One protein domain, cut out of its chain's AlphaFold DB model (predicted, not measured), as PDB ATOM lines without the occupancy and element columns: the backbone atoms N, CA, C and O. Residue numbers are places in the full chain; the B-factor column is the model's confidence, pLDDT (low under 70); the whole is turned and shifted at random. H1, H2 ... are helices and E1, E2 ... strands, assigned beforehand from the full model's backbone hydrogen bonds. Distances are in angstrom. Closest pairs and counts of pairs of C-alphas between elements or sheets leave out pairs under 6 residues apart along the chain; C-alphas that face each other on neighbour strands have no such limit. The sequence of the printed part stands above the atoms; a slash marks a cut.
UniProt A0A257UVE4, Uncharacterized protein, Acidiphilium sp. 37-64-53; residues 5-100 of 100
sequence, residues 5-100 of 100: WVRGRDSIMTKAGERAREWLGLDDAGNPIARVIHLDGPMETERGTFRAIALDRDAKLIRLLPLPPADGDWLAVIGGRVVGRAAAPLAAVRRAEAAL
ATOM      1  N   TRP A   5     -48.948 -12.395   8.992       90.62
ATOM      2  CA  TRP A   5     -47.637 -12.448   9.631       90.62
ATOM      3  C   TRP A   5     -46.524 -12.124   8.645       90.62
ATOM      4  O   TRP A   5     -46.437 -12.728   7.575       90.62
ATOM      5  N   VAL A   6     -45.659 -11.191   9.027       91.75
ATOM      6  CA  VAL A   6     -44.471 -10.807   8.261       91.75
ATOM      7  C   VAL A   6     -43.232 -10.847   9.143       91.75
ATOM      8  O   VAL A   6     -43.311 -10.802  10.374       91.75
ATOM      9  N   ARG A   7     -42.066 -10.944   8.507       88.44
ATOM     10  CA  ARG A   7     -40.790 -10.844   9.206       88.44
ATOM     11  C   ARG A   7     -40.632  -9.431   9.782       88.44
ATOM     12  O   ARG A   7     -40.856  -8.456   9.075       88.44
ATOM     13  N   GLY A   8     -40.312  -9.348  11.073       84.44
ATOM     14  CA  GLY A   8     -39.939  -8.108  11.755       84.44
ATOM     15  C   GLY A   8     -38.420  -7.970  11.806       84.44
ATOM     16  O   GLY A   8     -37.739  -8.216  10.816       84.44
ATOM     17  N   ARG A   9     -37.874  -7.616  12.972       80.12
ATOM     18  CA  ARG A   9     -36.420  -7.552  13.182       80.12
ATOM     19  C   ARG A   9     -35.730  -8.914  13.077       80.12
ATOM     20  O   ARG A   9     -36.174  -9.909  13.668       80.12
ATOM     21  N   ASP A  10     -34.592  -8.918  12.385       72.50
ATOM     22  CA  ASP A  10     -33.748 -10.103  12.236       72.50
ATOM     23  C   ASP A  10     -32.929 -10.436  13.469       72.50
ATOM     24  O   ASP A  10     -32.673 -11.609  13.723       72.50
ATOM     25  N   SER A  11     -32.626  -9.436  14.282       68.50
ATOM     26  CA  SER A  11     -32.076  -9.624  15.608       68.50
ATOM     27  C   SER A  11     -32.535  -8.507  16.540       68.50
ATOM     28  O   SER A  11     -32.748  -7.356  16.153       68.50
ATOM     29  N   ILE A  12     -32.738  -8.856  17.804       68.19
ATOM     30  CA  ILE A  12     -32.968  -7.916  18.893       68.19
ATOM     31  C   ILE A  12     -31.774  -8.047  19.829       68.19
ATOM     32  O   ILE A  12     -31.485  -9.131  20.349       68.19
ATOM     33  N   MET A  13     -31.093  -6.924  20.044       62.56
ATOM     34  CA  MET A  13     -30.018  -6.814  21.021       62.56
ATOM     35  C   MET A  13     -30.550  -7.082  22.426       62.56
ATOM     36  O   MET A  13     -31.457  -6.407  22.914       62.56
ATOM     37  N   THR A  14     -29.949  -8.059  23.091       61.00
ATOM     38  CA  THR A  14     -30.164  -8.358  24.507       61.00
ATOM     39  C   THR A  14     -28.909  -7.994  25.298       61.00
ATOM     40  O   THR A  14     -27.848  -7.745  24.723       61.00
ATOM     41  N   LYS A  15     -28.979  -8.032  26.635       54.12
ATOM     42  CA  LYS A  15     -27.783  -7.879  27.487       54.12
ATOM     43  C   LYS A  15     -26.688  -8.922  27.201       54.12
ATOM     44  O   LYS A  15     -25.553  -8.709  27.605       54.12
ATOM     45  N   ALA A  16     -27.021 -10.023  26.524       53.25
ATOM     46  CA  ALA A  16     -26.101 -11.087  26.131       53.25
ATOM     47  C   ALA A  16     -25.830 -11.126  24.608       53.25
ATOM     48  O   ALA A  16     -25.372 -12.147  24.104       53.25
ATOM     49  N   GLY A  17     -26.138 -10.045  23.875       63.16
ATOM     50  CA  GLY A  17     -25.964  -9.940  22.419       63.16
ATOM     51  C   GLY A  17     -27.254 -10.129  21.611       63.16
ATOM     52  O   GLY A  17     -28.347 -10.236  22.177       63.16
ATOM     53  N   GLU A  18     -27.131 -10.141  20.283       67.88
ATOM     54  CA  GLU A  18     -28.219 -10.358  19.317       67.88
ATOM     55  C   GLU A  18     -28.808 -11.764  19.449       67.88
ATOM     56  O   GLU A  18     -28.204 -12.733  18.995       67.88
ATOM     57  N   ARG A  19     -29.961 -11.894  20.123       70.50
ATOM     58  CA  ARG A  19     -30.500 -13.210  20.528       70.50
ATOM     59  C   ARG A  19     -32.008 -13.360  20.425       70.50
ATOM     60  O   ARG A  19     -32.580 -14.252  21.049       70.50
ATOM     61  N   ALA A  20     -32.681 -12.482  19.694       72.00
ATOM     62  CA  ALA A  20     -34.092 -12.700  19.436       72.00
ATOM     63  C   ALA A  20     -34.507 -12.277  18.040       72.00
ATOM     64  O   ALA A  20     -34.072 -11.254  17.526       72.00
ATOM     65  N   ARG A  21     -35.398 -13.063  17.457       81.88
ATOM     66  CA  ARG A  21     -35.959 -12.873  16.127       81.88
ATOM     67  C   ARG A  21     -37.422 -12.491  16.258       81.88
ATOM     68  O   ARG A  21     -38.136 -13.054  17.080       81.88
ATOM     69  N   GLU A  22     -37.877 -11.559  15.431       85.44
ATOM     70  CA  GLU A  22     -39.224 -10.997  15.536       85.44
ATOM     71  C   GLU A  22     -40.070 -11.242  14.286       85.44
ATOM     72  O   GLU A  22     -39.601 -11.182  13.148       85.44
ATOM     73  N   TRP A  23     -41.358 -11.474  14.515       90.69
ATOM     74  CA  TRP A  23     -42.404 -11.456  13.503       90.69
ATOM     75  C   TRP A  23     -43.513 -10.511  13.944       90.69
ATOM     76  O   TRP A  23     -43.847 -10.448  15.130       90.69
ATOM     77  N   LEU A  24     -44.077  -9.782  12.987       90.19
ATOM     78  CA  LEU A  24     -45.155  -8.823  13.207       90.19
ATOM     79  C   LEU A  24     -46.465  -9.407  12.681       90.19
ATOM     80  O   LEU A  24     -46.509  -9.915  11.560       90.19
ATOM     81  N   GLY A  25     -47.511  -9.331  13.496       92.69
ATOM     82  CA  GLY A  25     -48.879  -9.658  13.121       92.69
ATOM     83  C   GLY A  25     -49.616  -8.379  12.751       92.69
ATOM     84  O   GLY A  25     -49.794  -7.499  13.600       92.69
ATOM     85  N   LEU A  26     -49.995  -8.277  11.481       92.69
ATOM     86  CA  LEU A  26     -50.673  -7.122  10.909       92.69
ATOM     87  C   LEU A  26     -52.189  -7.352  10.871       92.69
ATOM     88  O   LEU A  26     -52.629  -8.466  10.562       92.69
ATOM     89  N   ASP A  27     -52.958  -6.303  11.164       91.94
ATOM     90  CA  ASP A  27     -54.401  -6.262  10.908       91.94
ATOM     91  C   ASP A  27     -54.713  -6.139   9.400       91.94
ATOM     92  O   ASP A  27     -53.808  -6.070   8.559       91.94
ATOM     93  N   ASP A  28     -56.001  -6.102   9.052       91.19
ATOM     94  CA  ASP A  28     -56.458  -5.990   7.659       91.19
ATOM     95  C   ASP A  28     -56.085  -4.643   7.011       91.19
ATOM     96  O   ASP A  28     -55.967  -4.554   5.789       91.19
ATOM     97  N   ALA A  29     -55.844  -3.605   7.818       91.81
ATOM     98  CA  ALA A  29     -55.362  -2.301   7.369       91.81
ATOM     99  C   ALA A  29     -53.824  -2.243   7.243       91.81
ATOM    100  O   ALA A  29     -53.274  -1.242   6.784       91.81
ATOM    101  N   GLY A  30     -53.118  -3.315   7.612       89.75
ATOM    102  CA  GLY A  30     -51.662  -3.401   7.573       89.75
ATOM    103  C   GLY A  30     -50.956  -2.843   8.811       89.75
ATOM    104  O   GLY A  30     -49.726  -2.779   8.811       89.75
ATOM    105  N   ASN A  31     -51.684  -2.480   9.869       90.88
ATOM    106  CA  ASN A  31     -51.088  -1.978  11.102       90.88
ATOM    107  C   ASN A  31     -50.525  -3.132  11.944       90.88
ATOM    108  O   ASN A  31     -51.210  -4.139  12.151       90.88
ATOM    109  N   PRO A  32     -49.305  -3.002  12.493       89.50
ATOM    110  CA  PRO A  32     -48.749  -3.997  13.400       89.50
ATOM    111  C   PRO A  32     -49.431  -3.923  14.769       89.50
ATOM    112  O   PRO A  32     -49.201  -2.990  15.537       89.50
ATOM    113  N   ILE A  33     -50.233  -4.939  15.095       88.38
ATOM    114  CA  ILE A  33     -50.974  -5.015  16.368       88.38
ATOM    115  C   ILE A  33     -50.504  -6.152  17.285       88.38
ATOM    116  O   ILE A  33     -50.758  -6.127  18.492       88.38
ATOM    117  N   ALA A  34     -49.760  -7.120  16.742       87.12
ATOM    118  CA  ALA A  34     -49.172  -8.220  17.500       87.12
ATOM    119  C   ALA A  34     -47.712  -8.474  17.103       87.12
ATOM    120  O   ALA A  34     -47.256  -8.102  16.020       87.12
ATOM    121  N   ARG A  35     -46.967  -9.128  17.994       88.31
ATOM    122  CA  ARG A  35     -45.577  -9.542  17.786       88.31
ATOM    123  C   ARG A  35     -45.389 -10.964  18.302       88.31
ATOM    124  O   ARG A  35     -45.894 -11.313  19.367       88.31
ATOM    125  N   VAL A  36     -44.623 -11.764  17.573       83.81
ATOM    126  CA  VAL A  36     -44.089 -13.037  18.061       83.81
ATOM    127  C   VAL A  36     -42.575 -12.929  18.092       83.81
ATOM    128  O   VAL A  36     -41.958 -12.498  17.118       83.81
ATOM    129  N   ILE A  37     -41.981 -13.292  19.224       81.44
ATOM    130  CA  ILE A  37     -40.537 -13.213  19.435       81.44
ATOM    131  C   ILE A  37     -40.020 -14.625  19.681       81.44
ATOM    132  O   ILE A  37     -40.475 -15.297  20.605       81.44
ATOM    133  N   HIS A  38     -39.074 -15.063  18.855       79.06
ATOM    134  CA  HIS A  38     -38.257 -16.238  19.127       79.06
ATOM    135  C   HIS A  38     -37.016 -15.795  19.875       79.06
ATOM    136  O   HIS A  38     -36.280 -14.943  19.378       79.06
ATOM    137  N   LEU A  39     -36.775 -16.377  21.037       74.00
ATOM    138  CA  LEU A  39     -35.498 -16.240  21.715       74.00
ATOM    139  C   LEU A  39     -34.573 -17.316  21.152       74.00
ATOM    140  O   LEU A  39     -34.911 -18.497  21.181       74.00
ATOM    141  N   ASP A  40     -33.439 -16.914  20.580       72.12
ATOM    142  CA  ASP A  40     -32.468 -17.880  20.080       72.12
ATOM    143  C   ASP A  40     -31.976 -18.759  21.231       72.12
ATOM    144  O   ASP A  40     -31.943 -18.325  22.384       72.12
ATOM    145  N   GLY A  41     -31.694 -20.019  20.881       63.88
ATOM    146  CA  GLY A  41     -31.670 -21.164  21.785       63.88
ATOM    147  C   GLY A  41     -30.718 -21.073  22.983       63.88
ATOM    148  O   GLY A  41     -30.086 -20.049  23.245       63.88
ATOM    149  N   PRO A  42     -30.609 -22.165  23.752       65.38
ATOM    150  CA  PRO A  42     -29.762 -22.180  24.931       65.38
ATOM    151  C   PRO A  42     -28.318 -21.751  24.615       65.38
ATOM    152  O   PRO A  42     -27.687 -22.278  23.704       65.38
ATOM    153  N   MET A  43     -27.789 -20.809  25.390       65.44
ATOM    154  CA  MET A  43     -26.378 -20.452  25.410       65.44
ATOM    155  C   MET A  43     -25.624 -21.456  26.270       65.44
ATOM    156  O   MET A  43     -25.872 -21.548  27.473       65.44
ATOM    157  N   GLU A  44     -24.671 -22.164  25.682       63.62
ATOM    158  CA  GLU A  44     -23.685 -22.901  26.465       63.62
ATOM    159  C   GLU A  44     -22.609 -21.956  26.997       63.62
ATOM    160  O   GLU A  44     -22.138 -21.051  26.305       63.62
ATOM    161  N   THR A  45     -22.246 -22.154  28.258       66.50
ATOM    162  CA  THR A  45     -21.138 -21.479  28.935       66.50
ATOM    163  C   THR A  45     -20.388 -22.492  29.793       66.50
ATOM    164  O   THR A  45     -20.911 -23.568  30.078       66.50
ATOM    165  N   GLU A  46     -19.227 -22.111  30.326       67.81
ATOM    166  CA  GLU A  46     -18.485 -22.908  31.321       67.81
ATOM    167  C   GLU A  46     -19.319 -23.265  32.567       67.81
ATOM    168  O   GLU A  46     -19.010 -24.214  33.281       67.81
ATOM    169  N   ARG A  47     -20.394 -22.514  32.835       63.22
ATOM    170  CA  ARG A  47     -21.297 -22.707  33.980       63.22
ATOM    171  C   ARG A  47     -22.553 -23.514  33.633       63.22
ATOM    172  O   ARG A  47     -23.448 -23.618  34.467       63.22
ATOM    173  N   GLY A  48     -22.633 -24.042  32.412       64.12
ATOM    174  CA  GLY A  48     -23.760 -24.821  31.906       64.12
ATOM    175  C   GLY A  48     -24.583 -24.100  30.839       64.12
ATOM    176  O   GLY A  48     -24.155 -23.108  30.243       64.12
ATOM    177  N   THR A  49     -25.772 -24.641  30.592       64.25
ATOM    178  CA  THR A  49     -26.688 -24.252  29.518       64.25
ATOM    179  C   THR A  49     -27.723 -23.241  30.016       64.25
ATOM    180  O   THR A  49     -28.443 -23.505  30.974       64.25
ATOM    181  N   PHE A  50     -27.844 -22.093  29.352       59.06
ATOM    182  CA  PHE A  50     -28.706 -20.987  29.768       59.06
ATOM    183  C   PHE A  50     -29.714 -20.598  28.686       59.06
ATOM    184  O   PHE A  50     -29.320 -20.268  27.575       59.06
ATOM    185  N   ARG A  51     -31.011 -20.535  29.002       63.31
ATOM    186  CA  ARG A  51     -32.050 -20.075  28.062       63.31
ATOM    187  C   ARG A  51     -32.513 -18.662  28.360       63.31
ATOM    188  O   ARG A  51     -32.734 -18.303  29.513       63.31
ATOM    189  N   ALA A  52     -32.680 -17.876  27.303       65.00
ATOM    190  CA  ALA A  52     -33.257 -16.545  27.366       65.00
ATOM    191  C   ALA A  52     -34.758 -16.620  27.709       65.00
ATOM    192  O   ALA A  52     -35.498 -17.412  27.136       65.00
ATOM    193  N   ILE A  53     -35.227 -15.774  28.626       64.00
ATOM    194  CA  ILE A  53     -36.633 -15.637  29.017       64.00
ATOM    195  C   ILE A  53     -37.027 -14.165  29.122       64.00
ATOM    196  O   ILE A  53     -36.292 -13.388  29.718       64.00
ATOM    197  N   ALA A  54     -38.205 -13.769  28.636       64.50
ATOM    198  CA  ALA A  54     -38.751 -12.451  28.976       64.50
ATOM    199  C   ALA A  54     -39.080 -12.371  30.479       64.50
ATOM    200  O   ALA A  54     -39.777 -13.241  30.999       64.50
ATOM    201  N   LEU A  55     -38.571 -11.361  31.177       62.03
ATOM    202  CA  LEU A  55     -38.803 -11.115  32.602       62.03
ATOM    203  C   LEU A  55     -39.931 -10.131  32.869       62.03
ATOM    204  O   LEU A  55     -40.529 -10.176  33.941       62.03
ATOM    205  N   ASP A  56     -40.192  -9.225  31.934       64.25
ATOM    206  CA  ASP A  56     -41.297  -8.291  32.063       64.25
ATOM    207  C   ASP A  56     -42.434  -8.655  31.123       64.25
ATOM    208  O   ASP A  56     -42.280  -9.375  30.128       64.25
ATOM    209  N   ARG A  57     -43.603  -8.128  31.484       60.97
ATOM    210  CA  ARG A  57     -44.804  -8.275  30.682       60.97
ATOM    211  C   ARG A  57     -44.634  -7.643  29.319       60.97
ATOM    212  O   ARG A  57     -45.390  -8.033  28.469       60.97
ATOM    213  N   ASP A  58     -43.665  -6.779  29.059       61.44
ATOM    214  CA  ASP A  58     -43.499  -6.145  27.755       61.44
ATOM    215  C   ASP A  58     -42.445  -6.813  26.854       61.44
ATOM    216  O   ASP A  58     -42.156  -6.327  25.757       61.44
ATOM    217  N   ALA A  59     -41.868  -7.931  27.308       63.56
ATOM    218  CA  ALA A  59     -40.713  -8.593  26.709       63.56
ATOM    219  C   ALA A  59     -39.487  -7.675  26.486       63.56
ATOM    220  O   ALA A  59     -38.698  -7.917  25.571       63.56
ATOM    221  N   LYS A  60     -39.300  -6.631  27.309       60.09
ATOM    222  CA  LYS A  60     -38.157  -5.695  27.217       60.09
ATOM    223  C   LYS A  60     -36.906  -6.229  27.919       60.09
ATOM    224  O   LYS A  60     -35.788  -5.964  27.483       60.09
ATOM    225  N   LEU A  61     -37.075  -6.987  28.995       55.84
ATOM    226  CA  LEU A  61     -36.002  -7.593  29.770       55.84
ATOM    227  C   LEU A  61     -35.926  -9.081  29.477       55.84
ATOM    228  O   LEU A  61     -36.905  -9.798  29.655       55.84
ATOM    229  N   ILE A  62     -34.744  -9.550  29.085       61.03
ATOM    230  CA  ILE A  62     -34.472 -10.965  28.838       61.03
ATOM    231  C   ILE A  62     -33.443 -11.463  29.863       61.03
ATOM    232  O   ILE A  62     -32.377 -10.860  30.004       61.03
ATOM    233  N   ARG A  63     -33.750 -12.541  30.596       58.28
ATOM    234  CA  ARG A  63     -32.825 -13.212  31.531       58.28
ATOM    235  C   ARG A  63     -32.431 -14.580  31.022       58.28
ATOM    236  O   ARG A  63     -33.231 -15.275  30.422       58.28
ATOM    237  N   LEU A  64     -31.204 -14.962  31.323       54.88
ATOM    238  CA  LEU A  64     -30.670 -16.289  31.081       54.88
ATOM    239  C   LEU A  64     -30.913 -17.165  32.318       54.88
ATOM    240  O   LEU A  64     -30.391 -16.856  33.390       54.88
ATOM    241  N   LEU A  65     -31.735 -18.209  32.192       56.78
ATOM    242  CA  LEU A  65     -32.015 -19.171  33.263       56.78
ATOM    243  C   LEU A  65     -31.427 -20.556  32.941       56.78
ATOM    244  O   LEU A  65     -31.509 -20.984  31.790       56.78
ATOM    245  N   PRO A  66     -30.877 -21.270  33.943       44.25
ATOM    246  CA  PRO A  66     -30.324 -22.615  33.763       44.25
ATOM    247  C   PRO A  66     -31.395 -23.713  33.622       44.25
ATOM    248  O   PRO A  66     -31.083 -24.818  33.192       44.25
ATOM    249  N   LEU A  67     -32.662 -23.429  33.958       51.38
ATOM    250  CA  LEU A  67     -33.789 -24.347  33.762       51.38
ATOM    251  C   LEU A  67     -34.659 -23.878  32.582       51.38
ATOM    252  O   LEU A  67     -34.990 -22.687  32.528       51.38
ATOM    253  N   PRO A  68     -35.068 -24.769  31.657       50.16
ATOM    254  CA  PRO A  68     -36.009 -24.403  30.607       50.16
ATOM    255  C   PRO A  68     -37.360 -23.999  31.223       50.16
ATOM    256  O   PRO A  68     -37.844 -24.685  32.126       50.16
ATOM    257  N   PRO A  69     -37.998 -22.906  30.763       58.22
ATOM    258  CA  PRO A  69     -39.374 -22.630  31.145       58.22
ATOM    259  C   PRO A  69     -40.265 -23.753  30.606       58.22
ATOM    260  O   PRO A  69     -40.104 -24.169  29.458       58.22
ATOM    261  N   ALA A  70     -41.227 -24.207  31.413       61.84
ATOM    262  CA  ALA A  70     -42.165 -25.273  31.044       61.84
ATOM    263  C   ALA A  70     -42.929 -24.992  29.730       61.84
ATOM    264  O   ALA A  70     -43.431 -25.914  29.093       61.84
ATOM    265  N   ASP A  71     -42.958 -23.727  29.296       65.56
ATOM    266  CA  ASP A  71     -43.830 -23.237  28.230       65.56
ATOM    267  C   ASP A  71     -43.115 -22.874  26.906       65.56
ATOM    268  O   ASP A  71     -43.786 -22.458  25.961       65.56
ATOM    269  N   GLY A  72     -41.787 -23.043  26.799       71.81
ATOM    270  CA  GLY A  72     -41.014 -22.877  25.549       71.81
ATOM    271  C   GLY A  72     -40.451 -21.472  25.238       71.81
ATOM    272  O   GLY A  72     -40.633 -20.524  26.005       71.81
ATOM    273  N   ASP A  73     -39.727 -21.354  24.112       76.06
ATOM    274  CA  ASP A  73     -38.880 -20.190  23.758       76.06
ATOM    275  C   ASP A  73     -39.562 -19.139  22.860       76.06
ATOM    276  O   ASP A  73     -38.953 -18.131  22.488       76.06
ATOM    277  N   TRP A  74     -40.824 -19.365  22.488       79.62
ATOM    278  CA  TRP A  74     -41.611 -18.420  21.701       79.62
ATOM    279  C   TRP A  74     -42.514 -17.588  22.601       79.62
ATOM    280  O   TRP A  74     -43.233 -18.130  23.439       79.62
ATOM    281  N   LEU A  75     -42.532 -16.274  22.390       84.75
ATOM    282  CA  LEU A  75     -43.382 -15.333  23.120       84.75
ATOM    283  C   LEU A  75     -44.439 -14.735  22.191       84.75
ATOM    284  O   LEU A  75     -44.096 -14.239  21.120       84.75
ATOM    285  N   ALA A  76     -45.699 -14.736  22.625       85.25
ATOM    286  CA  ALA A  76     -46.796 -14.013  21.989       85.25
ATOM    287  C   ALA A  76     -47.022 -12.679  22.714       85.25
ATOM    288  O   ALA A  76     -47.208 -12.671  23.933       85.25
ATOM    289  N   VAL A  77     -47.002 -11.563  21.978       85.81
ATOM    290  CA  VAL A  77     -47.071 -10.202  22.528       85.81
ATOM    291  C   VAL A  77     -48.123  -9.366  21.786       85.81
ATOM    292  O   VAL A  77     -48.094  -9.295  20.560       85.81
ATOM    293  N   ILE A  78     -49.018  -8.688  22.509       84.50
ATOM    294  CA  ILE A  78     -50.057  -7.782  21.976       84.50
ATOM    295  C   ILE A  78     -49.990  -6.454  22.719       84.50
ATOM    296  O   ILE A  78     -49.897  -6.447  23.944       84.50
ATOM    297  N   GLY A  79     -50.024  -5.327  22.002       79.69
ATOM    298  CA  GLY A  79     -49.991  -4.001  22.639       79.69
ATOM    299  C   GLY A  79     -48.767  -3.800  23.541       79.69
ATOM    300  O   GLY A  79     -48.841  -3.124  24.564       79.69
ATOM    301  N   GLY A  80     -47.659  -4.464  23.200       74.44
ATOM    302  CA  GLY A  80     -46.457  -4.487  24.017       74.44
ATOM    303  C   GLY A  80     -46.590  -5.287  25.307       74.44
ATOM    304  O   GLY A  80     -45.821  -4.996  26.197       74.44
ATOM    305  N   ARG A  81     -47.517  -6.251  25.424       77.25
ATOM    306  CA  ARG A  81     -47.671  -7.156  26.577       77.25
ATOM    307  C   ARG A  81     -47.620  -8.635  26.176       77.25
ATOM    308  O   ARG A  81     -48.259  -9.017  25.207       77.25
ATOM    309  N   VAL A  82     -46.917  -9.480  26.924       83.44
ATOM    310  CA  VAL A  82     -46.799 -10.929  26.770       83.44
ATOM    311  C   VAL A  82     -48.114 -11.550  27.208       83.44
ATOM    312  O   VAL A  82     -48.490 -11.475  28.379       83.44
ATOM    313  N   VAL A  83     -48.793 -12.175  26.257       84.31
ATOM    314  CA  VAL A  83     -50.083 -12.845  26.450       84.31
ATOM    315  C   VAL A  83     -49.948 -14.370  26.472       84.31
ATOM    316  O   VAL A  83     -50.885 -15.068  26.839       84.31
ATOM    317  N   GLY A  84     -48.775 -14.911  26.116       81.62
ATOM    318  CA  GLY A  84     -48.515 -16.346  26.196       81.62
ATOM    319  C   GLY A  84     -47.111 -16.760  25.757       81.62
ATOM    320  O   GLY A  84     -46.381 -15.986  25.135       81.62
ATOM    321  N   ARG A  85     -46.749 -18.008  26.075       84.19
ATOM    322  CA  ARG A  85     -45.487 -18.665  25.693       84.19
ATOM    323  C   ARG A  85     -45.751 -19.967  24.955       84.19
ATOM    324  O   ARG A  85     -46.767 -20.596  25.233       84.19
ATOM    325  N   ALA A  86     -44.885 -20.361  24.022       82.00
ATOM    326  CA  ALA A  86     -45.018 -21.615  23.284       82.00
ATOM    327  C   ALA A  86     -43.678 -22.290  22.956       82.00
ATOM    328  O   ALA A  86     -42.662 -21.634  22.744       82.00
ATOM    329  N   ALA A  87     -43.710 -23.612  22.787       79.94
ATOM    330  CA  ALA A  87     -42.573 -24.386  22.287       79.94
ATOM    331  C   ALA A  87     -42.378 -24.285  20.759       79.94
ATOM    332  O   ALA A  87     -41.314 -24.627  20.257       79.94
ATOM    333  N   ALA A  88     -43.386 -23.813  20.015       81.44
ATOM    334  CA  ALA A  88     -43.376 -23.773  18.552       81.44
ATOM    335  C   ALA A  88     -43.993 -22.473  17.999       81.44
ATOM    336  O   ALA A  88     -44.928 -21.938  18.609       81.44
ATOM    337  N   PRO A  89     -43.555 -22.003  16.812       78.88
ATOM    338  CA  PRO A  89     -44.005 -20.737  16.226       78.88
ATOM    339  C   PRO A  89     -45.513 -20.699  15.979       78.88
ATOM    340  O   PRO A  89     -46.184 -19.749  16.376       78.88
ATOM    341  N   LEU A  90     -46.073 -21.753  15.376       88.12
ATOM    342  CA  LEU A  90     -47.504 -21.809  15.070       88.12
ATOM    343  C   LEU A  90     -48.360 -21.752  16.345       88.12
ATOM    344  O   LEU A  90     -49.398 -21.098  16.365       88.12
ATOM    345  N   ALA A  91     -47.909 -22.383  17.429       86.81
ATOM    346  CA  ALA A  91     -48.603 -22.330  18.711       86.81
ATOM    347  C   ALA A  91     -48.547 -20.926  19.345       86.81
ATOM    348  O   ALA A  91     -49.524 -20.498  19.957       86.81
ATOM    349  N   ALA A  92     -47.447 -20.184  19.178       85.56
ATOM    350  CA  ALA A  92     -47.366 -18.789  19.614       85.56
ATOM    351  C   ALA A  92     -48.308 -17.882  18.808       85.56
ATOM    352  O   ALA A  92     -49.026 -17.078  19.400       85.56
ATOM    353  N   VAL A  93     -48.376 -18.070  17.484       89.25
ATOM    354  CA  VAL A  93     -49.337 -17.370  16.612       89.25
ATOM    355  C   VAL A  93     -50.769 -17.613  17.076       89.25
ATOM    356  O   VAL A  93     -51.510 -16.659  17.285       89.25
ATOM    357  N   ARG A  94     -51.151 -18.874  17.312       91.44
ATOM    358  CA  ARG A  94     -52.504 -19.213  17.777       91.44
ATOM    359  C   ARG A  94     -52.846 -18.583  19.122       91.44
ATOM    360  O   ARG A  94     -53.971 -18.136  19.303       91.44
ATOM    361  N   ARG A  95     -51.884 -18.507  20.045       88.88
ATOM    362  CA  ARG A  95     -52.081 -17.810  21.325       88.88
ATOM    363  C   ARG A  95     -52.276 -16.304  21.144       88.88
ATOM    364  O   ARG A  95     -53.114 -15.739  21.832       88.88
ATOM    365  N   ALA A  96     -51.548 -15.669  20.224       87.25
ATOM    366  CA  ALA A  96     -51.760 -14.258  19.899       87.25
ATOM    367  C   ALA A  96     -53.142 -14.030  19.259       87.25
ATOM    368  O   ALA A  96     -53.881 -13.160  19.696       87.25
ATOM    369  N   GLU A  97     -53.526 -14.847  18.274       89.81
ATOM    370  CA  GLU A  97     -54.833 -14.748  17.602       89.81
ATOM    371  C   GLU A  97     -56.021 -14.997  18.542       89.81
ATOM    372  O   GLU A  97     -57.089 -14.435  18.322       89.81
ATOM    373  N   ALA A  98     -55.849 -15.842  19.564       91.25
ATOM    374  CA  ALA A  98     -56.875 -16.130  20.565       91.25
ATOM    375  C   ALA A  98     -57.013 -15.036  21.638       91.25
ATOM    376  O   ALA A  98     -58.021 -14.997  22.337       91.25
ATOM    377  N   ALA A  99     -56.004 -14.175  21.793       87.31
ATOM    378  CA  ALA A  99     -56.003 -13.067  22.747       87.31
ATOM    379  C   ALA A  99     -56.469 -11.727  22.127       87.31
ATOM    380  O   ALA A  99     -56.405 -10.702  22.807       87.31
ATOM    381  N   LEU A 100     -56.920 -11.751  20.861       85.69
ATOM    382  CA  LEU A 100     -57.510 -10.645  20.088       85.69
ATOM    383  C   LEU A 100     -58.964 -10.949  19.711       85.69
ATOM    384  O   LEU A 100     -59.821 -10.101  20.027       85.69
TER     385      LEU A 100
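This is residues 5 to 100 of the 100 residues of an uncharacterized protein of Acidiphilium sp. 37-64-53 (UniProt A0A257UVE4). A strongly twisted antiparallel sheet of six strands, E1, E2, E3, E4, E8 and E9, has the single helix H1 packed on it, mainly over E8, E9 and E4. A small second sheet, E5, E6 and E7, follows on from the end of E4, and the turn of its hairpin E5 and E6 makes one end of the longest axis; the turn between E3 and E4 makes the other. The printed part has 96 residues, with nine named strands, E1 to E9, and then H1; the class is mostly strand. The larger sheet is branched at E3, and the smaller has the order E5, E6, E7, all antiparallel. The whole is compact, with a radius of gyration of the C-alphas of 13.3 A and spans of 48 by 24 by 20 A.

In the branched sheet, E3, residues 17 to 26, has on one side both E1, residues 5 to 7, beside its residues 23 to 25, and E2, residues 12 to 14, beside its residues 17 to 20. N 6 and O 24 are 3.0 A apart, and N 12 and O 20 are 2.8 A apart, both within hydrogen-bond range. On the other side of E3 is E4, residues 32 to 39, with N 23 and O 36 at 2.9 A; E2, E3 and E4 form a meander, each strand the antiparallel neighbour of the one before. E8, residues 74 to 78, is the antiparallel neighbour of E4, with N 35 and O 77 at 2.8 A. E8 forms a hairpin with the edge strand E9, residues 81 to 86, with N 76 and O 84 at 2.9 A. H1, residues 89 to 98, is on this sheet; its closest C-alphas to E9 are those of Ala 92 and Ala 86, 5.2 A apart, and to E8 those of Ala 92 and Ala 76, 5.4 A. Every O i to N i+4 pair in H1 is within hydrogen-bond range. A second meander holds E5, residues 43 to 45, E6, residues 48 to 54, and E7, residues 62 to 65, with N 43 and O 50 at 2.7 A and N 53 and O 63 at 2.7 A. H1 is not on this sheet. The closest C-alphas of E4 and E6 are those of Leu 39 and Ala 52, 6.1 A apart.

E3 is the longest strand, 27.4 A from C-alpha 17 at (-25.964, -9.940, 22.419) to C-alpha 26. E4 measures 19.9 A, E6 19.7 A, E9 15.1 A and E8 13.6 A; E7, E1, E5 and E2 are shorter. E1 begins with C-alpha 5 at (-47.637, -12.448, 9.631). H1 measures 14.3 A and ends with C-alpha 98 at (-56.875, -16.130, 20.565).

The C-alphas farthest apart are those of Ala 29 and Glu 46, 48.6 A. The printed part has no cut, and no link is long. The mean pLDDT of the printed part is 75.0; residues 11 to 18 and 41 to 71 are under 70.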